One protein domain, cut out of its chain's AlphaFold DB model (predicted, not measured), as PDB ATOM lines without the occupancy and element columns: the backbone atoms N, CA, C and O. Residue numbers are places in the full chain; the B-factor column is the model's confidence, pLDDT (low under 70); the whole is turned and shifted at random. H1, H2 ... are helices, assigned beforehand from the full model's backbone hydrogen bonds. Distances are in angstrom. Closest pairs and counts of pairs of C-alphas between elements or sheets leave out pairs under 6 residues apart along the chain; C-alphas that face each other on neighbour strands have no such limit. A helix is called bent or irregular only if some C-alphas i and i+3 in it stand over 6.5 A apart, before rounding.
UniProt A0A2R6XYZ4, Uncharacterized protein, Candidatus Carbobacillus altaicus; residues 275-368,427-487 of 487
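Overview. This is residues 275 to 368 and 427 to 487 of the 487 residues of an uncharacterized protein of Candidatus Carbobacillus altaicus (UniProt A0A2R6XYZ4). Four helices, H1, H2, H4 and H5, lie side by side in a rod-shaped up-and-down bundle, each running against the one before it in the chain. H1, H2 and H4 make the length, the shorter H5 packs on H1 and H4, and the short H3 lies crosswise at one end. The printed part has 155 residues, with five named helices, H1 to H5, and no named strand: all helix, loose, with a radius of gyration of the C-alphas of 18.5 A and spans of 60 by 25 by 23 A.

Arrangement. H1, residues 276 to 304, and H2, residues 312 to 346, form a helical hairpin at a shallow tilt of 26 degrees; their closest C-alphas, Ala 296 and Val 323, are 4.6 A apart. H3, residues 350 to 360, touches H2 only at the corner, the closest C-alphas being Phe 344 and Ala 350, 5.5 A. The hub is H4, residues 427 to 459, which touches H2 at 19 degrees, opposite ways, closest at C-alphas Met 329 and Ala 444, 5.4 A. H5, residues 469 to 481, touches H1 at 22 degrees, opposite ways, closest at C-alphas Val 288 and Met 477, 5.5 A, and is apart from H2. Every O i to N i+4 pair is within hydrogen-bond range in H2 and H5; in H1 it is 23 of 25, in H3 6 of 7, in H4 27 of 29.

Along the chain. H1 begins at C-alpha 276 (168.444, 210.999, 204.718) and is 42.4 A long; H2 is 50.0 A. H4, 47.2 A, is irregular, with C-alphas 454 and 457 7.4 A apart. H5 ends at C-alpha 481 (181.443, 213.960, 191.503).

Size, cuts and confidence. The farthest C-alphas, Ser 309 and Glu 352, are 60.8 A apart. Residues 369 to 426 are not printed, leaving 19.0 A between C-alphas 368 and 427. Confidence is under 70 in residues 305 to 311 and 348 to 368.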
ATOM      1  N   PRO A 275     163.890 211.541 203.271       90.12
ATOM      2  CA  PRO A 275     164.834 210.459 203.541       90.12
ATOM      3  C   PRO A 275     166.289 210.945 203.547       90.12
ATOM      4  O   PRO A 275     166.703 211.699 202.663       90.12
ATOM      5  N   PHE A 276     167.085 210.480 204.516       90.69
ATOM      6  CA  PHE A 276     168.444 210.999 204.718       90.69
ATOM      7  C   PHE A 276     169.346 210.810 203.490       90.69
ATOM      8  O   PHE A 276     170.116 211.706 203.147       90.69
ATOM      9  N   VAL A 277     169.239 209.667 202.806       90.38
ATOM     10  CA  VAL A 277     170.037 209.385 201.601       90.38
ATOM     11  C   VAL A 277     169.709 210.385 200.495       90.38
ATOM     12  O   VAL A 277     170.622 211.007 199.960       90.38
ATOM     13  N   SER A 278     168.426 210.630 200.219       94.19
ATOM     14  CA  SER A 278     167.998 211.622 199.225       94.19
ATOM     15  C   SER A 278     168.434 213.037 199.612       94.19
ATOM     16  O   SER A 278     168.896 213.797 198.767       94.19
ATOM     17  N   PHE A 279     168.359 213.390 200.900       95.56
ATOM     18  CA  PHE A 279     168.885 214.654 201.417       95.56
ATOM     19  C   PHE A 279     170.397 214.808 201.163       95.56
ATOM     20  O   PHE A 279     170.848 215.856 200.686       95.56
ATOM     21  N   ALA A 280     171.180 213.768 201.453       94.50
ATOM     22  CA  ALA A 280     172.624 213.763 201.246       94.50
ATOM     23  C   ALA A 280     172.984 213.826 199.752       94.50
ATOM     24  O   ALA A 280     173.814 214.647 199.360       94.50
ATOM     25  N   GLU A 281     172.323 213.026 198.908       96.12
ATOM     26  CA  GLU A 281     172.464 213.063 197.446       96.12
ATOM     27  C   GLU A 281     172.163 214.462 196.891       96.12
ATOM     28  O   GLU A 281     172.957 214.999 196.115       96.12
ATOM     29  N   ALA A 282     171.068 215.090 197.338       97.94
ATOM     30  CA  ALA A 282     170.697 216.444 196.931       97.94
ATOM     31  C   ALA A 282     171.802 217.453 197.260       97.94
ATOM     32  O   ALA A 282     172.218 218.251 196.416       97.94
ATOM     33  N   SER A 283     172.288 217.410 198.497       97.38
ATOM     34  CA  SER A 283     173.190 218.429 199.028       97.38
ATOM     35  C   SER A 283     174.607 218.312 198.458       97.38
ATOM     36  O   SER A 283     175.236 219.327 198.148       97.38
ATOM     37  N   ILE A 284     175.067 217.090 198.174       97.81
ATOM     38  CA  ILE A 284     176.317 216.824 197.448       97.81
ATOM     39  C   ILE A 284     176.170 217.179 195.957       97.81
ATOM     40  O   ILE A 284     177.021 217.874 195.394       97.81
ATOM     41  N   GLY A 285     175.075 216.757 195.315       98.38
ATOM     42  CA  GLY A 285     174.796 217.045 193.905       98.38
ATOM     43  C   GLY A 285     174.712 218.546 193.610       98.38
ATOM     44  O   GLY A 285     175.217 219.009 192.585       98.38
ATOM     45  N   ALA A 286     174.167 219.336 194.540       98.81
ATOM     46  CA  ALA A 286     174.102 220.789 194.425       98.81
ATOM     47  C   ALA A 286     175.483 221.455 194.299       98.81
ATOM     48  O   ALA A 286     175.613 222.424 193.548       98.81
ATOM     49  N   VAL A 287     176.524 220.931 194.957       98.81
ATOM     50  CA  VAL A 287     177.893 221.459 194.808       98.81
ATOM     51  C   VAL A 287     178.394 221.253 193.379       98.81
ATOM     52  O   VAL A 287     178.870 222.199 192.749       98.81
ATOM     53  N   VAL A 288     178.230 220.045 192.830       98.69
ATOM     54  CA  VAL A 288     178.651 219.719 191.457       98.69
ATOM     55  C   VAL A 288     177.881 220.553 190.430       98.69
ATOM     56  O   VAL A 288     178.470 221.102 189.499       98.69
ATOM     57  N   ILE A 289     176.568 220.711 190.615       98.81
ATOM     58  CA  ILE A 289     175.723 221.531 189.736       98.81
ATOM     59  C   ILE A 289     176.135 223.006 189.790       98.81
ATOM     60  O   ILE A 289     176.169 223.667 188.749       98.81
ATOM     61  N   GLY A 290     176.466 223.527 190.975       98.81
ATOM     62  CA  GLY A 290     176.973 224.888 191.150       98.81
ATOM     63  C   GLY A 290     178.339 225.102 190.489       98.81
ATOM     64  O   GLY A 290     178.521 226.081 189.771       98.81
ATOM     65  N   LEU A 291     179.258 224.140 190.611       98.81
ATOM     66  CA  LEU A 291     180.531 224.152 189.879       98.81
ATOM     67  C   LEU A 291     180.331 224.118 188.360       98.81
ATOM     68  O   LEU A 291     181.015 224.832 187.628       98.81
ATOM     69  N   ALA A 292     179.343 223.369 187.869       98.75
ATOM     70  CA  ALA A 292     178.999 223.386 186.453       98.75
ATOM     71  C   ALA A 292     178.432 224.745 186.000       98.75
ATOM     72  O   ALA A 292     178.725 225.187 184.887       98.75
ATOM     73  N   GLN A 293     177.681 225.458 186.855       98.75
ATOM     74  CA  GLN A 293     177.310 226.855 186.574       98.75
ATOM     75  C   GLN A 293     178.547 227.759 186.535       98.75
ATOM     76  O   GLN A 293     178.666 228.600 185.644       98.75
ATOM     77  N   ALA A 294     179.489 227.557 187.461       98.44
ATOM     78  CA  ALA A 294     180.747 228.293 187.532       98.44
ATOM     79  C   ALA A 294     181.578 228.133 186.246       98.44
ATOM     80  O   ALA A 294     182.165 229.104 185.757       98.44
ATOM     81  N   LEU A 295     181.610 226.912 185.698       98.31
ATOM     82  CA  LEU A 295     182.246 226.586 184.423       98.31
ATOM     83  C   LEU A 295     181.507 227.245 183.254       98.31
ATOM     84  O   LEU A 295     182.137 227.880 182.409       98.31
ATOM     85  N   ALA A 296     180.175 227.157 183.226       98.19
ATOM     86  CA  ALA A 296     179.351 227.798 182.205       98.19
ATOM     87  C   ALA A 296     179.525 229.330 182.181       98.19
ATOM     88  O   ALA A 296     179.496 229.940 181.109       98.19
ATOM     89  N   GLU A 297     179.747 229.960 183.339       96.44
ATOM     90  CA  GLU A 297     180.069 231.386 183.447       96.44
ATOM     91  C   GLU A 297     181.401 231.716 182.750       96.44
ATOM     92  O   GLU A 297     181.452 232.639 181.937       96.44
ATOM     93  N   GLU A 298     182.470 230.948 183.002       95.31
ATOM     94  CA  GLU A 298     183.765 231.153 182.329       95.31
ATOM     95  C   GLU A 298     183.678 230.884 180.824       95.31
ATOM     96  O   GLU A 298     184.214 231.660 180.032       95.31
ATOM     97  N   ILE A 299     182.963 229.831 180.416       94.88
ATOM     98  CA  ILE A 299     182.726 229.531 178.998       94.88
ATOM     99  C   ILE A 299     182.004 230.697 178.320       94.88
ATOM    100  O   ILE A 299     182.402 231.123 177.237       94.88
ATOM    101  N   SER A 300     180.979 231.254 178.966       93.88
ATOM    102  CA  SER A 300     180.226 232.386 178.419       93.88
ATOM    103  C   SER A 300     181.122 233.608 178.187       93.88
ATOM    104  O   SER A 300     180.981 234.266 177.159       93.88
ATOM    105  N   ARG A 301     182.094 233.878 179.074       89.81
ATOM    106  CA  ARG A 301     183.079 234.954 178.859       89.81
ATOM    107  C   ARG A 301     183.969 234.678 177.643       89.81
ATOM    108  O   ARG A 301     184.131 235.554 176.797       89.81
ATOM    109  N   LEU A 302     184.453 233.444 177.483       83.88
ATOM    110  CA  LEU A 302     185.247 233.048 176.311       83.88
ATOM    111  C   LEU A 302     184.476 233.188 174.988       83.88
ATOM    112  O   LEU A 302     185.084 233.451 173.950       83.88
ATOM    113  N   LEU A 303     183.154 232.995 175.008       83.62
ATOM    114  CA  LEU A 303     182.294 233.162 173.834       83.62
ATOM    115  C   LEU A 303     182.116 234.633 173.432       83.62
ATOM    116  O   LEU A 303     181.931 234.908 172.251       83.62
ATOM    117  N   THR A 304     182.195 235.572 174.381       78.06
ATOM    118  CA  THR A 304     182.062 237.014 174.103       78.06
ATOM    119  C   THR A 304     183.331 237.668 173.549       78.06
ATOM    120  O   THR A 304     183.255 238.741 172.958       78.06
ATOM    121  N   GLU A 305     184.496 237.035 173.708       67.56
ATOM    122  CA  GLU A 305     185.805 237.642 173.420       67.56
ATOM    123  C   GLU A 305     186.287 237.497 171.956       67.56
ATOM    124  O   GLU A 305     187.337 238.043 171.619       67.56
ATOM    125  N   LYS A 306     185.573 236.791 171.056       61.34
ATOM    126  CA  LYS A 306     186.055 236.509 169.680       61.34
ATOM    127  C   LYS A 306     185.011 236.672 168.565       61.34
ATOM    128  O   LYS A 306     183.877 236.219 168.689       61.34
ATOM    129  N   THR A 307     185.437 237.244 167.434       55.16
ATOM    130  CA  THR A 307     184.727 237.223 166.137       55.16
ATOM    131  C   THR A 307     184.967 235.880 165.433       55.16
ATOM    132  O   THR A 307     186.109 235.438 165.393       55.16
ATOM    133  N   LEU A 308     183.918 235.239 164.897       58.16
ATOM    134  CA  LEU A 308     183.972 233.852 164.401       58.16
ATOM    135  C   LEU A 308     184.425 233.719 162.928       58.16
ATOM    136  O   LEU A 308     183.934 234.418 162.043       58.16
ATOM    137  N   SER A 309     185.285 232.736 162.679       57.81
ATOM    138  CA  SER A 309     185.688 232.125 161.404       57.81
ATOM    139  C   SER A 309     185.104 230.700 161.268       57.81
ATOM    140  O   SER A 309     184.454 230.195 162.182       57.81
ATOM    141  N   GLY A 310     185.297 230.029 160.122       59.38
ATOM    142  CA  GLY A 310     184.629 228.754 159.790       59.38
ATOM    143  C   GLY A 310     184.908 227.570 160.735       59.38
ATOM    144  O   GLY A 310     183.969 226.886 161.134       59.38
ATOM    145  N   GLU A 311     186.163 227.348 161.154       60.84
ATOM    146  CA  GLU A 311     186.512 226.311 162.152       60.84
ATOM    147  C   GLU A 311     185.961 226.629 163.554       60.84
ATOM    148  O   GLU A 311     185.765 225.734 164.379       60.84
ATOM    149  N   GLU A 312     185.648 227.896 163.837       72.25
ATOM    150  CA  GLU A 312     185.165 228.324 165.149       72.25
ATOM    151  C   GLU A 312     183.683 227.994 165.382       72.25
ATOM    152  O   GLU A 312     183.234 228.047 166.526       72.25
ATOM    153  N   VAL A 313     182.936 227.577 164.351       79.19
ATOM    154  CA  VAL A 313     181.506 227.238 164.461       79.19
ATOM    155  C   VAL A 313     181.278 225.996 165.329       79.19
ATOM    156  O   VAL A 313     180.458 226.039 166.246       79.19
ATOM    157  N   HIS A 314     182.023 224.907 165.103       83.38
ATOM    158  CA  HIS A 314     181.884 223.676 165.899       83.38
ATOM    159  C   HIS A 314     182.285 223.891 167.359       83.38
ATOM    160  O   HIS A 314     181.572 223.476 168.273       83.38
ATOM    161  N   ARG A 315     183.389 224.615 167.575       87.06
ATOM    162  CA  ARG A 315     183.833 225.042 168.904       87.06
ATOM    163  C   ARG A 315     182.749 225.852 169.615       87.06
ATOM    164  O   ARG A 315     182.452 225.598 170.779       87.06
ATOM    165  N   HIS A 316     182.174 226.838 168.930       89.00
ATOM    166  CA  HIS A 316     181.147 227.705 169.494       89.00
ATOM    167  C   HIS A 316     179.897 226.908 169.888       89.00
ATOM    168  O   HIS A 316     179.400 227.083 170.998       89.00
ATOM    169  N   ALA A 317     179.443 225.992 169.028       90.50
ATOM    170  CA  ALA A 317     178.296 225.130 169.301       90.50
ATOM    171  C   ALA A 317     178.514 224.239 170.536       90.50
ATOM    172  O   ALA A 317     177.666 224.224 171.423       90.50
ATOM    173  N   ALA A 318     179.665 223.564 170.646       93.06
ATOM    174  CA  ALA A 318     179.978 222.713 171.800       93.06
ATOM    175  C   ALA A 318     180.012 223.509 173.119       93.06
ATOM    176  O   ALA A 318     179.461 223.092 174.137       93.06
ATOM    177  N   LEU A 319     180.615 224.702 173.097       94.56
ATOM    178  CA  LEU A 319     180.663 225.592 174.258       94.56
ATOM    179  C   LEU A 319     179.268 226.107 174.656       94.56
ATOM    180  O   LEU A 319     178.935 226.123 175.841       94.56
ATOM    181  N   GLN A 320     178.435 226.503 173.689       94.88
ATOM    182  CA  GLN A 320     177.049 226.911 173.948       94.88
ATOM    183  C   GLN A 320     176.195 225.763 174.499       94.88
ATOM    184  O   GLN A 320     175.364 225.983 175.387       94.88
ATOM    185  N   ASP A 321     176.402 224.549 173.997       96.75
ATOM    186  CA  ASP A 321     175.703 223.355 174.459       96.75
ATOM    187  C   ASP A 321     176.073 223.006 175.907       96.75
ATOM    188  O   ASP A 321     175.185 222.759 176.724       96.75
ATOM    189  N   ALA A 322     177.351 223.105 176.289       97.75
ATOM    190  CA  ALA A 322     177.770 222.936 177.682       97.75
ATOM    191  C   ALA A 322     177.134 223.980 178.619       97.75
ATOM    192  O   ALA A 322     176.640 223.633 179.695       97.75
ATOM    193  N   VAL A 323     177.072 225.251 178.200       98.38
ATOM    194  CA  VAL A 323     176.400 226.321 178.963       98.38
ATOM    195  C   VAL A 323     174.904 226.036 179.125       98.38
ATOM    196  O   VAL A 323     174.341 226.220 180.207       98.38
ATOM    197  N   SER A 324     174.249 225.582 178.059       98.25
ATOM    198  CA  SER A 324     172.818 225.266 178.068       98.25
ATOM    199  C   SER A 324     172.523 224.035 178.925       98.25
ATOM    200  O   SER A 324     171.604 224.070 179.743       98.25
ATOM    201  N   SER A 325     173.359 223.000 178.823       98.50
ATOM    202  CA  SER A 325     173.294 221.780 179.633       98.50
ATOM    203  C   SER A 325     173.431 222.086 181.123       98.50
ATOM    204  O   SER A 325     172.629 221.600 181.919       98.50
ATOM    205  N   ALA A 326     174.371 222.960 181.505       98.56
ATOM    206  CA  ALA A 326     174.511 223.427 182.883       98.56
ATOM    207  C   ALA A 326     173.202 224.026 183.415       98.56
ATOM    208  O   ALA A 326     172.716 223.629 184.479       98.56
ATOM    209  N   ARG A 327     172.594 224.953 182.670       98.38
ATOM    210  CA  ARG A 327     171.335 225.600 183.076       98.38
ATOM    211  C   ARG A 327     170.175 224.607 183.133       98.38
ATOM    212  O   ARG A 327     169.398 224.641 184.084       98.38
ATOM    213  N   HIS A 328     170.069 223.727 182.142       98.56
ATOM    214  CA  HIS A 328     168.983 222.756 182.035       98.56
ATOM    215  C   HIS A 328     169.024 221.728 183.172       98.56
ATOM    216  O   HIS A 328     168.023 221.543 183.861       98.56
ATOM    217  N   MET A 329     170.194 221.142 183.452       98.56
ATOM    218  CA  MET A 329     170.355 220.169 184.541       98.56
ATOM    219  C   MET A 329     170.082 220.783 185.917       98.56
ATOM    220  O   MET A 329     169.478 220.130 186.762       98.56
ATOM    221  N   LYS A 330     170.446 222.055 186.141       98.69
ATOM    222  CA  LYS A 330     170.088 222.777 187.375       98.69
ATOM    223  C   LYS A 330     168.573 222.892 187.552       98.69
ATOM    224  O   LYS A 330     168.082 222.730 188.665       98.69
ATOM    225  N   LEU A 331     167.833 223.181 186.480       98.56
ATOM    226  CA  LEU A 331     166.373 223.287 186.534       98.56
ATOM    227  C   LEU A 331     165.713 221.929 186.782       98.56
ATOM    228  O   LEU A 331     164.856 221.852 187.657       98.56
ATOM    229  N   ILE A 332     166.148 220.881 186.074       98.31
ATOM    230  CA  ILE A 332     165.658 219.508 186.280       98.31
ATOM    231  C   ILE A 332     165.904 219.067 187.727       98.31
ATOM    232  O   ILE A 332     164.984 218.609 188.392       98.31
ATOM    233  N   PHE A 333     167.120 219.262 188.239       98.50
ATOM    234  CA  PHE A 333     167.458 218.916 189.618       98.50
ATOM    235  C   PHE A 333     166.592 219.666 190.640       98.50
ATOM    236  O   PHE A 333     166.081 219.079 191.585       98.50
ATOM    237  N   LEU A 334     166.397 220.978 190.473       98.50
ATOM    238  CA  LEU A 334     165.569 221.747 191.410       98.50
ATOM    239  C   LEU A 334     164.090 221.354 191.325       98.50
ATOM    240  O   LEU A 334     163.379 221.475 192.318       98.50
ATOM    241  N   GLN A 335     163.629 220.894 190.162       98.06
ATOM    242  CA  GLN A 335     162.292 220.342 190.002       98.06
ATOM    243  C   GLN A 335     162.148 219.001 190.736       98.06
ATOM    244  O   GLN A 335     161.206 218.852 191.509       98.06
ATOM    245  N   SER A 336     163.114 218.085 190.614       97.69
ATOM    246  CA  SER A 336     163.071 216.812 191.351       97.69
ATOM    247  C   SER A 336     163.173 217.006 192.869       97.69
ATOM    248  O   SER A 336     162.538 216.282 193.629       97.69
ATOM    249  N   VAL A 337     163.914 218.019 193.339       97.25
ATOM    250  CA  VAL A 337     163.927 218.413 194.763       97.25
ATOM    251  C   VAL A 337     162.538 218.852 195.236       97.25
ATOM    252  O   VAL A 337     162.159 218.537 196.365       97.25
ATOM    253  N   ARG A 338     161.777 219.577 194.407       95.75
ATOM    254  CA  ARG A 338     160.408 219.983 194.748       95.75
ATOM    255  C   ARG A 338     159.466 218.794 194.825       95.75
ATOM    256  O   ARG A 338     158.739 218.694 195.800       95.75
ATOM    257  N   GLU A 339     159.538 217.883 193.862       93.25
ATOM    258  CA  GLU A 339     158.738 216.650 193.856       93.25
ATOM    259  C   GLU A 339     159.031 215.792 195.094       93.25
ATOM    260  O   GLU A 339     158.116 215.345 195.784       93.25
ATOM    261  N   LEU A 340     160.312 215.656 195.457       92.50
ATOM    262  CA  LEU A 340     160.730 215.000 196.698       92.50
ATOM    263  C   LEU A 340     160.140 215.702 197.935       92.50
ATOM    264  O   LEU A 340     159.645 215.053 198.856       92.50
ATOM    265  N   TRP A 341     160.186 217.033 197.974       92.06
ATOM    266  CA  TRP A 341     159.639 217.809 199.085       92.06
ATOM    267  C   TRP A 341     158.118 217.669 199.199       92.06
ATOM    268  O   TRP A 341     157.605 217.443 200.294       92.06
ATOM    269  N   GLU A 342     157.392 217.769 198.088       90.56
ATOM    270  CA  GLU A 342     155.942 217.577 198.032       90.56
ATOM    271  C   GLU A 342     155.562 216.194 198.570       90.56
ATOM    272  O   GLU A 342     154.733 216.104 199.481       90.56
ATOM    273  N   GLN A 343     156.264 215.149 198.114       87.69
ATOM    274  CA  GLN A 343     156.017 213.779 198.546       87.69
ATOM    275  C   GLN A 343     156.226 213.590 200.046       87.69
ATOM    276  O   GLN A 343     155.407 212.959 200.693       87.69
ATOM    277  N   PHE A 344     157.305 214.104 200.634       86.81
ATOM    278  CA  PHE A 344     157.656 213.747 202.016       86.81
ATOM    279  C   PHE A 344     157.226 214.762 203.070       86.81
ATOM    280  O   PHE A 344     157.101 214.427 204.252       86.81
ATOM    281  N   VAL A 345     157.003 216.011 202.672       85.12
ATOM    282  CA  VAL A 345     156.682 217.091 203.606       85.12
ATOM    283  C   VAL A 345     155.204 217.443 203.584       85.12
ATOM    284  O   VAL A 345     154.632 217.666 204.656       85.12
ATOM    285  N   ILE A 346     154.600 217.493 202.397       81.12
ATOM    286  CA  ILE A 346     153.215 217.936 202.223       81.12
ATOM    287  C   ILE A 346     152.252 216.754 202.364       81.12
ATOM    288  O   ILE A 346     151.243 216.892 203.056       81.12
ATOM    289  N   VAL A 347     152.577 215.593 201.784       73.25
ATOM    290  CA  VAL A 347     151.733 214.389 201.856       73.25
ATOM    291  C   VAL A 347     151.876 213.685 203.221       73.25
ATOM    292  O   VAL A 347     152.960 213.204 203.561       73.25
ATOM    293  N   PRO A 348     150.800 213.562 204.030       61.56
ATOM    294  CA  PRO A 348     150.898 213.012 205.386       61.56
ATOM    295  C   PRO A 348     151.252 211.517 205.463       61.56
ATOM    296  O   PRO A 348     151.968 211.122 206.381       61.56
ATOM    297  N   SER A 349     150.781 210.684 204.524       63.59
ATOM    298  CA  SER A 349     151.000 209.222 204.552       63.59
ATOM    299  C   SER A 349     152.443 208.822 204.231       63.59
ATOM    300  O   SER A 349     152.953 207.835 204.756       63.59
ATOM    301  N   ALA A 350     153.143 209.614 203.421       59.66
ATOM    302  CA  ALA A 350     154.523 209.352 203.024       59.66
ATOM    303  C   ALA A 350     155.535 209.535 204.171       59.66
ATOM    304  O   ALA A 350     156.626 208.961 204.136       59.66
ATOM    305  N   HIS A 351     155.177 210.290 205.217       60.31
ATOM    306  CA  HIS A 351     156.042 210.499 206.379       60.31
ATOM    307  C   HIS A 351     156.352 209.191 207.127       60.31
ATOM    308  O   HIS A 351     157.473 208.999 207.607       60.31
ATOM    309  N   GLU A 352     155.381 208.280 207.218       62.91
ATOM    310  CA  GLU A 352     155.583 206.972 207.848       62.91
ATOM    311  C   GLU A 352     156.522 206.088 207.015       62.91
ATOM    312  O   GLU A 352     157.386 205.404 207.567       62.91
ATOM    313  N   THR A 353     156.436 206.183 205.685       62.25
ATOM    314  CA  THR A 353     157.332 205.486 204.752       62.25
ATOM    315  C   THR A 353     158.778 205.966 204.875       62.25
ATOM    316  O   THR A 353     159.686 205.140 204.963       62.25
ATOM    317  N   ALA A 354     159.014 207.280 204.968       60.22
ATOM    318  CA  ALA A 354     160.365 207.828 205.139       60.22
ATOM    319  C   ALA A 354     161.063 207.313 206.406       60.22
ATOM    320  O   ALA A 354     162.249 206.977 206.374       60.22
ATOM    321  N   LYS A 355     160.322 207.191 207.518       61.06
ATOM    322  CA  LYS A 355     160.854 206.606 208.758       61.06
ATOM    323  C   LYS A 355     161.297 205.160 208.556       61.06
ATOM    324  O   LYS A 355     162.357 204.778 209.040       61.06
ATOM    325  N   ALA A 356     160.530 204.364 207.811       57.78
ATOM    326  CA  ALA A 356     160.863 202.962 207.564       57.78
ATOM    327  C   ALA A 356     162.168 202.779 206.766       57.78
ATOM    328  O   ALA A 356     162.857 201.774 206.944       57.78
ATOM    329  N   TRP A 357     162.528 203.735 205.908       60.66
ATOM    330  CA  TRP A 357     163.762 203.669 205.121       60.66
ATOM    331  C   TRP A 357     165.001 204.082 205.904       60.66
ATOM    332  O   TRP A 357     166.056 203.472 205.752       60.66
ATOM    333  N   ASN A 358     164.858 205.065 206.792       56.03
ATOM    334  CA  ASN A 358     165.936 205.508 207.671       56.03
ATOM    335  C   ASN A 358     166.412 204.384 208.622       56.03
ATOM    336  O   ASN A 358     167.587 204.324 208.971       56.03
ATOM    337  N   VAL A 359     165.527 203.442 208.973       44.75
ATOM    338  CA  VAL A 359     165.828 202.304 209.863       44.75
ATOM    339  C   VAL A 359     166.565 201.158 209.157       44.75
ATOM    340  O   VAL A 359     167.294 200.412 209.809       44.75
ATOM    341  N   ARG A 360     166.382 200.968 207.842       41.06
ATOM    342  CA  ARG A 360     166.837 199.737 207.170       41.06
ATOM    343  C   ARG A 360     168.252 199.766 206.612       41.06
ATOM    344  O   ARG A 360     168.743 198.690 206.300       41.06
ATOM    345  N   GLY A 361     168.906 200.926 206.502       40.03
ATOM    346  CA  GLY A 361     170.277 201.015 205.969       40.03
ATOM    347  C   GLY A 361     170.473 200.224 204.667       40.03
ATOM    348  O   GLY A 361     171.540 199.656 204.459       40.03
ATOM    349  N   ASP A 362     169.415 200.095 203.862       32.78
ATOM    350  CA  ASP A 362     169.358 199.081 202.818       32.78
ATOM    351  C   ASP A 362     170.192 199.553 201.627       32.78
ATOM    352  O   ASP A 362     169.912 200.585 201.017       32.78
ATOM    353  N   GLU A 363     171.224 198.783 201.293       36.69
ATOM    354  CA  GLU A 363     172.127 198.986 200.152       36.69
ATOM    355  C   GLU A 363     171.417 198.784 198.791       36.69
ATOM    356  O   GLU A 363     172.052 198.597 197.752       36.69
ATOM    357  N   THR A 364     170.082 198.817 198.753       31.59
ATOM    358  CA  THR A 364     169.275 198.572 197.552       31.59
ATOM    359  C   THR A 364     169.182 199.774 196.608       31.59
ATOM    360  O   THR A 364     168.749 199.602 195.467       31.59
ATOM    361  N   SER A 365     169.706 200.953 196.971       37.84
ATOM    362  CA  SER A 365     169.843 202.112 196.067       37.84
ATOM    363  C   SER A 365     171.020 201.975 195.079       37.84
ATOM    364  O   SER A 365     171.844 202.880 194.928       37.84
ATOM    365  N   GLY A 366     171.122 200.821 194.421       32.91
ATOM    366  CA  GLY A 366     172.175 200.495 193.455       32.91
ATOM    367  C   GLY A 366     171.715 199.640 192.275       32.91
ATOM    368  O   GLY A 366     172.534 199.276 191.436       32.91
ATOM    369  N   LYS A 367     170.423 199.303 192.175       31.36
ATOM    370  CA  LYS A 367     169.888 198.638 190.982       31.36
ATOM    371  C   LYS A 367     169.142 199.660 190.141       31.36
ATOM    372  O   LYS A 367     168.020 200.028 190.465       31.36
ATOM    373  N   ASP A 368     169.782 200.088 189.057       36.31
ATOM    374  CA  ASP A 368     169.149 200.802 187.948       36.31
ATOM    375  C   ASP A 368     168.061 199.909 187.326       36.31
ATOM    376  O   ASP A 368     168.271 199.243 186.311       36.31
ATOM    377  N   ARG A 427     152.974 203.791 199.372       70.56
ATOM    378  CA  ARG A 427     154.395 203.486 199.582       70.56
ATOM    379  C   ARG A 427     155.146 203.305 198.256       70.56
ATOM    380  O   ARG A 427     156.304 203.695 198.178       70.56
ATOM    381  N   GLU A 428     154.488 202.735 197.249       75.56
ATOM    382  CA  GLU A 428     155.050 202.529 195.910       75.56
ATOM    383  C   GLU A 428     155.355 203.872 195.229       75.56
ATOM    384  O   GLU A 428     156.449 204.047 194.696       75.56
ATOM    385  N   ASP A 429     154.467 204.862 195.374       77.75
ATOM    386  CA  ASP A 429     154.689 206.223 194.863       77.75
ATOM    387  C   ASP A 429     155.906 206.877 195.531       77.75
ATOM    388  O   ASP A 429     156.750 207.472 194.863       77.75
ATOM    389  N   ALA A 430     156.046 206.725 196.854       81.44
ATOM    390  CA  ALA A 430     157.205 207.240 197.576       81.44
ATOM    391  C   ALA A 430     158.514 206.589 197.091       81.44
ATOM    392  O   ALA A 430     159.480 207.303 196.812       81.44
ATOM    393  N   GLU A 431     158.543 205.254 196.959       84.25
ATOM    394  CA  GLU A 431     159.691 204.497 196.429       84.25
ATOM    395  C   GLU A 431     160.043 204.955 195.003       84.25
ATOM    396  O   GLU A 431     161.217 205.184 194.698       84.25
ATOM    397  N   GLN A 432     159.038 205.192 194.156       87.75
ATOM    398  CA  GLN A 432     159.224 205.708 192.803       87.75
ATOM    399  C   GLN A 432     159.795 207.132 192.788       87.75
ATOM    400  O   GLN A 432     160.728 207.395 192.026       87.75
ATOM    401  N   VAL A 433     159.280 208.043 193.623       90.56
ATOM    402  CA  VAL A 433     159.783 209.426 193.725       90.56
ATOM    403  C   VAL A 433     161.254 209.433 194.123       90.56
ATOM    404  O   VAL A 433     162.042 210.175 193.542       90.56
ATOM    405  N   VAL A 434     161.660 208.581 195.063       91.25
ATOM    406  CA  VAL A 434     163.065 208.512 195.484       91.25
ATOM    407  C   VAL A 434     163.958 207.844 194.459       91.25
ATOM    408  O   VAL A 434     165.031 208.378 194.183       91.25
ATOM    409  N   GLY A 435     163.510 206.764 193.820       91.69
ATOM    410  CA  GLY A 435     164.241 206.174 192.699       91.69
ATOM    411  C   GLY A 435     164.458 207.177 191.561       91.69
ATOM    412  O   GLY A 435     165.577 207.325 191.064       91.69
ATOM    413  N   MET A 436     163.411 207.924 191.192       94.31
ATOM    414  CA  MET A 436     163.490 208.973 190.174       94.31
ATOM    415  C   MET A 436     164.415 210.108 190.611       94.31
ATOM    416  O   MET A 436     165.267 210.533 189.834       94.31
ATOM    417  N   PHE A 437     164.303 210.562 191.861       96.50
ATOM    418  CA  PHE A 437     165.159 211.601 192.418       96.50
ATOM    419  C   PHE A 437     166.640 211.212 192.339       96.50
ATOM    420  O   PHE A 437     167.432 211.952 191.749       96.50
ATOM    421  N   SER A 438     167.014 210.043 192.868       95.75
ATOM    422  CA  SER A 438     168.397 209.555 192.844       95.75
ATOM    423  C   SER A 438     168.916 209.421 191.410       95.75
ATOM    424  O   SER A 438     170.023 209.878 191.104       95.75
ATOM    425  N   TRP A 439     168.099 208.884 190.494       96.94
ATOM    426  CA  TRP A 439     168.442 208.827 189.073       96.94
ATOM    427  C   TRP A 439     168.685 210.223 188.490       96.94
ATOM    428  O   TRP A 439     169.699 210.437 187.825       96.94
ATOM    429  N   THR A 440     167.809 211.191 188.769       98.12
ATOM    430  CA  THR A 440     167.934 212.569 188.282       98.12
ATOM    431  C   THR A 440     169.222 213.229 188.767       98.12
ATOM    432  O   THR A 440     169.920 213.844 187.959       98.12
ATOM    433  N   VAL A 441     169.574 213.090 190.051       97.94
ATOM    434  CA  VAL A 441     170.821 213.655 190.598       97.94
ATOM    435  C   VAL A 441     172.039 213.066 189.884       97.94
ATOM    436  O   VAL A 441     172.877 213.813 189.370       97.94
ATOM    437  N   ARG A 442     172.121 211.733 189.791       97.69
ATOM    438  CA  ARG A 442     173.251 211.038 189.150       97.69
ATOM    439  C   ARG A 442     173.320 211.329 187.653       97.69
ATOM    440  O   ARG A 442     174.402 211.559 187.115       97.69
ATOM    441  N   HIS A 443     172.175 211.384 186.974       97.62
ATOM    442  CA  HIS A 443     172.088 211.751 185.563       97.62
ATOM    443  C   HIS A 443     172.563 213.187 185.320       97.62
ATOM    444  O   HIS A 443     173.364 213.415 184.412       97.62
ATOM    445  N   ALA A 444     172.128 214.144 186.144       98.12
ATOM    446  CA  ALA A 444     172.581 215.526 186.063       98.12
ATOM    447  C   ALA A 444     174.101 215.616 186.246       98.12
ATOM    448  O   ALA A 444     174.790 216.171 185.393       98.12
ATOM    449  N   VAL A 445     174.646 215.008 187.301       98.06
ATOM    450  CA  VAL A 445     176.092 214.994 187.567       98.06
ATOM    451  C   VAL A 445     176.874 214.370 186.408       98.06
ATOM    452  O   VAL A 445     177.830 214.978 185.918       98.06
ATOM    453  N   ARG A 446     176.455 213.199 185.918       97.75
ATOM    454  CA  ARG A 446     177.107 212.496 184.803       97.75
ATOM    455  C   ARG A 446     177.108 213.329 183.524       97.75
ATOM    456  O   ARG A 446     178.157 213.481 182.900       97.75
ATOM    457  N   THR A 447     175.962 213.907 183.169       98.25
ATOM    458  CA  THR A 447     175.816 214.768 181.990       98.25
ATOM    459  C   THR A 447     176.725 215.990 182.087       98.25
ATOM    460  O   THR A 447     177.433 216.317 181.136       98.25
ATOM    461  N   LEU A 448     176.765 216.650 183.246       98.25
ATOM    462  CA  LEU A 448     177.585 217.844 183.442       98.25
ATOM    463  C   LEU A 448     179.082 217.534 183.355       98.25
ATOM    464  O   LEU A 448     179.812 218.283 182.707       98.25
ATOM    465  N   ARG A 449     179.539 216.422 183.942       97.00
ATOM    466  CA  ARG A 449     180.931 215.963 183.796       97.00
ATOM    467  C   ARG A 449     181.280 215.677 182.345       97.00
ATOM    468  O   ARG A 449     182.298 216.153 181.854       97.00
ATOM    469  N   GLN A 450     180.422 214.938 181.642       97.25
ATOM    470  CA  GLN A 450     180.638 214.630 180.232       97.25
ATOM    471  C   GLN A 450     180.781 215.914 179.408       97.25
ATOM    472  O   GLN A 450     181.711 216.024 178.612       97.25
ATOM    473  N   LYS A 451     179.918 216.909 179.647       97.56
ATOM    474  CA  LYS A 451     179.993 218.207 178.966       97.56
ATOM    475  C   LYS A 451     181.261 218.980 179.309       97.56
ATOM    476  O   LYS A 451     181.843 219.579 178.410       97.56
ATOM    477  N   ALA A 452     181.721 218.944 180.561       96.19
ATOM    478  CA  ALA A 452     182.984 219.564 180.958       96.19
ATOM    479  C   ALA A 452     184.182 218.970 180.189       96.19
ATOM    480  O   ALA A 452     185.013 219.720 179.676       96.19
ATOM    481  N   TRP A 453     184.232 217.642 180.034       95.81
ATOM    482  CA  TRP A 453     185.275 216.966 179.254       95.81
ATOM    483  C   TRP A 453     185.154 217.191 177.749       95.81
ATOM    484  O   TRP A 453     186.167 217.399 177.085       95.81
ATOM    485  N   GLU A 454     183.934 217.197 177.210       95.56
ATOM    486  CA  GLU A 454     183.676 217.472 175.793       95.56
ATOM    487  C   GLU A 454     184.221 218.843 175.381       95.56
ATOM    488  O   GLU A 454     184.814 218.986 174.311       95.56
ATOM    489  N   VAL A 455     184.069 219.850 176.248       94.50
ATOM    490  CA  VAL A 455     184.546 221.205 175.953       94.50
ATOM    491  C   VAL A 455     185.984 221.471 176.363       94.50
ATOM    492  O   VAL A 455     186.534 222.482 175.931       94.50
ATOM    493  N   PHE A 456     186.620 220.588 177.138       94.44
ATOM    494  CA  PHE A 456     187.983 220.774 177.645       94.44
ATOM    495  C   PHE A 456     188.994 221.202 176.559       94.44
ATOM    496  O   PHE A 456     189.681 222.209 176.766       94.44
ATOM    497  N   PRO A 457     189.051 220.568 175.363       91.44
ATOM    498  CA  PRO A 457     189.974 220.980 174.299       91.44
ATOM    499  C   PRO A 457     189.719 222.404 173.774       91.44
ATOM    500  O   PRO A 457     190.623 223.059 173.258       91.44
ATOM    501  N   TYR A 458     188.494 222.913 173.921       90.69
ATOM    502  CA  TYR A 458     188.062 224.215 173.412       90.69
ATOM    503  C   TYR A 458     188.308 225.384 174.375       90.69
ATOM    504  O   TYR A 458     188.157 226.550 173.974       90.69
ATOM    505  N   LEU A 459     188.697 225.095 175.621       90.44
ATOM    506  CA  LEU A 459     188.967 226.085 176.671       90.44
ATOM    507  C   LEU A 459     190.376 226.702 176.577       90.44
ATOM    508  O   LEU A 459     190.658 227.709 177.230       90.44
ATOM    509  N   GLY A 460     191.251 226.138 175.736       87.38
ATOM    510  CA  GLY A 460     192.618 226.617 175.510       87.38
ATOM    511  C   GLY A 460     193.554 226.406 176.707       87.38
ATOM    512  O   GLY A 460     193.213 225.741 177.681       87.38
ATOM    513  N   MET A 461     194.748 227.006 176.662       89.94
ATOM    514  CA  MET A 461     195.804 226.766 177.664       89.94
ATOM    515  C   MET A 461     195.417 227.145 179.100       89.94
ATOM    516  O   MET A 461     195.965 226.583 180.043       89.94
ATOM    517  N   ARG A 462     194.436 228.041 179.291       87.31
ATOM    518  CA  ARG A 462     193.920 228.368 180.630       87.31
ATOM    519  C   ARG A 462     193.326 227.138 181.320       87.31
ATOM    520  O   ARG A 462     193.467 227.023 182.527       87.31
ATOM    521  N   ALA A 463     192.722 226.198 180.597       91.75
ATOM    522  CA  ALA A 463     192.232 224.951 181.190       91.75
ATOM    523  C   ALA A 463     193.350 224.033 181.719       91.75
ATOM    524  O   ALA A 463     193.073 223.188 182.565       91.75
ATOM    525  N   LEU A 464     194.594 224.212 181.260       93.31
ATOM    526  CA  LEU A 464     195.768 223.444 181.694       93.31
ATOM    527  C   LEU A 464     196.599 224.155 182.769       93.31
ATOM    528  O   LEU A 464     197.363 223.505 183.473       93.31
ATOM    529  N   ASP A 465     196.464 225.473 182.894       93.38
ATOM    530  CA  ASP A 465     197.125 226.242 183.945       93.38
ATOM    531  C   ASP A 465     196.469 225.953 185.303       93.38
ATOM    532  O   ASP A 465     195.332 226.353 185.550       93.38
ATOM    533  N   GLU A 466     197.203 225.273 186.186       88.88
ATOM    534  CA  GLU A 466     196.766 224.864 187.529       88.88
ATOM    535  C   GLU A 466     196.288 226.040 188.396       88.88
ATOM    536  O   GLU A 466     195.407 225.873 189.243       88.88
ATOM    537  N   ARG A 467     196.821 227.245 188.148       86.69
ATOM    538  CA  ARG A 467     196.456 228.481 188.862       86.69
ATOM    539  C   ARG A 467     195.230 229.165 188.278       86.69
ATOM    540  O   ARG A 467     194.738 230.156 188.830       86.69
ATOM    541  N   SER A 468     194.726 228.680 187.150       93.62
ATOM    542  CA  SER A 468     193.553 229.261 186.530       93.62
ATOM    543  C   SER A 468     192.282 228.821 187.249       93.62
ATOM    544  O   SER A 468     192.134 227.694 187.728       93.62
ATOM    545  N   ARG A 469     191.298 229.722 187.257       94.56
ATOM    546  CA  ARG A 469     189.961 229.415 187.768       94.56
ATOM    547  C   ARG A 469     189.288 228.278 186.988       94.56
ATOM    548  O   ARG A 469     188.618 227.457 187.598       94.56
ATOM    549  N   LEU A 470     189.486 228.218 185.669       94.88
ATOM    550  CA  LEU A 470     188.926 227.163 184.816       94.88
ATOM    551  C   LEU A 470     189.424 225.780 185.241       94.88
ATOM    552  O   LEU A 470     188.625 224.865 185.411       94.88
ATOM    553  N   ASN A 471     190.734 225.646 185.444       96.12
ATOM    554  CA  ASN A 471     191.338 224.387 185.856       96.12
ATOM    555  C   ASN A 471     190.861 223.970 187.256       96.12
ATOM    556  O   ASN A 471     190.414 222.836 187.419       96.12
ATOM    557  N   ARG A 472     190.861 224.895 188.231       96.81
ATOM    558  CA  ARG A 472     190.332 224.641 189.584       96.81
ATOM    559  C   ARG A 472     188.898 224.123 189.569       96.81
ATOM    560  O   ARG A 472     188.634 223.080 190.153       96.81
ATOM    561  N   ILE A 473     187.992 224.795 188.853       97.69
ATOM    562  CA  ILE A 473     186.583 224.375 188.768       97.69
ATOM    563  C   ILE A 473     186.468 222.945 188.251       97.69
ATOM    564  O   ILE A 473     185.718 222.157 188.815       97.69
ATOM    565  N   MET A 474     187.211 222.597 187.199       96.31
ATOM    566  CA  MET A 474     187.158 221.250 186.635       96.31
ATOM    567  C   MET A 474     187.729 220.203 187.595       96.31
ATOM    568  O   MET A 474     187.108 219.161 187.778       96.31
ATOM    569  N   ARG A 475     188.860 220.484 188.259       96.94
ATOM    570  CA  ARG A 475     189.429 219.584 189.277       96.94
ATOM    571  C   ARG A 475     188.462 219.368 190.440       96.94
ATOM    572  O   ARG A 475     188.263 218.227 190.862       96.94
ATOM    573  N   ASP A 476     187.854 220.439 190.943       98.06
ATOM    574  CA  ASP A 476     186.877 220.393 192.033       98.06
ATOM    575  C   ASP A 476     185.628 219.611 191.626       98.06
ATOM    576  O   ASP A 476     185.169 218.744 192.368       98.06
ATOM    577  N   MET A 477     185.111 219.880 190.425       96.81
ATOM    578  CA  MET A 477     183.917 219.234 189.885       96.81
ATOM    579  C   MET A 477     184.132 217.733 189.709       96.81
ATOM    580  O   MET A 477     183.295 216.942 190.140       96.81
ATOM    581  N   GLU A 478     185.269 217.338 189.136       95.69
ATOM    582  CA  GLU A 478     185.633 215.931 189.012       95.69
ATOM    583  C   GLU A 478     185.801 215.286 190.384       95.69
ATOM    584  O   GLU A 478     185.230 214.228 190.623       95.69
ATOM    585  N   THR A 479     186.506 215.925 191.319       96.31
ATOM    586  CA  THR A 479     186.729 215.345 192.652       96.31
ATOM    587  C   THR A 479     185.415 215.129 193.406       96.31
ATOM    588  O   THR A 479     185.167 214.036 193.907       96.31
ATOM    589  N   ALA A 480     184.541 216.137 193.444       96.75
ATOM    590  CA  ALA A 480     183.255 216.047 194.133       96.75
ATOM    591  C   ALA A 480     182.320 215.005 193.519       96.75
ATOM    592  O   ALA A 480     181.606 214.303 194.234       96.75
ATOM    593  N   ALA A 481     182.336 214.871 192.195       95.94
ATOM    594  CA  ALA A 481     181.443 213.960 191.503       95.94
ATOM    595  C   ALA A 481     181.841 212.475 191.595       95.94
ATOM    596  O   ALA A 481     181.082 211.625 191.140       95.94
ATOM    597  N   HIS A 482     182.997 212.150 192.189       93.50
ATOM    598  CA  HIS A 482     183.373 210.771 192.539       93.50
ATOM    599  C   HIS A 482     182.880 210.344 193.927       93.50
ATOM    600  O   HIS A 482     183.198 209.245 194.383       93.50
ATOM    601  N   HIS A 483     182.122 211.191 194.624       93.00
ATOM    602  CA  HIS A 483     181.500 210.791 195.876       93.00
ATOM    603  C   HIS A 483     180.557 209.598 195.647       93.00
ATOM    604  O   HIS A 483     179.765 209.616 194.711       93.00
ATOM    605  N   VAL A 484     180.597 208.590 196.526       88.06
ATOM    606  CA  VAL A 484     179.863 207.314 196.367       88.06
ATOM    607  C   VAL A 484     178.356 207.486 196.136       88.06
ATOM    608  O   VAL A 484     177.755 206.727 195.391       88.06
ATOM    609  N   MET A 485     177.761 208.528 196.718       87.62
ATOM    610  CA  MET A 485     176.340 208.877 196.546       87.62
ATOM    611  C   MET A 485     175.980 209.380 195.133       87.62
ATOM    612  O   MET A 485     174.805 209.517 194.811       87.62
ATOM    613  N   LEU A 486     176.970 209.712 194.300       90.06
ATOM    614  CA  LEU A 486     176.777 210.269 192.957       90.06
ATOM    615  C   LEU A 486     177.191 209.313 191.825       90.06
ATOM    616  O   LEU A 486     177.054 209.690 190.658       90.06
ATOM    617  N   LEU A 487     177.715 208.124 192.155       79.19
ATOM    618  CA  LEU A 487     178.234 207.150 191.187       79.19
ATOM    619  C   LEU A 487     177.137 206.274 190.569       79.19
ATOM    620  O   LEU A 487     176.195 205.877 191.293       79.19
TER     621      LEU A 487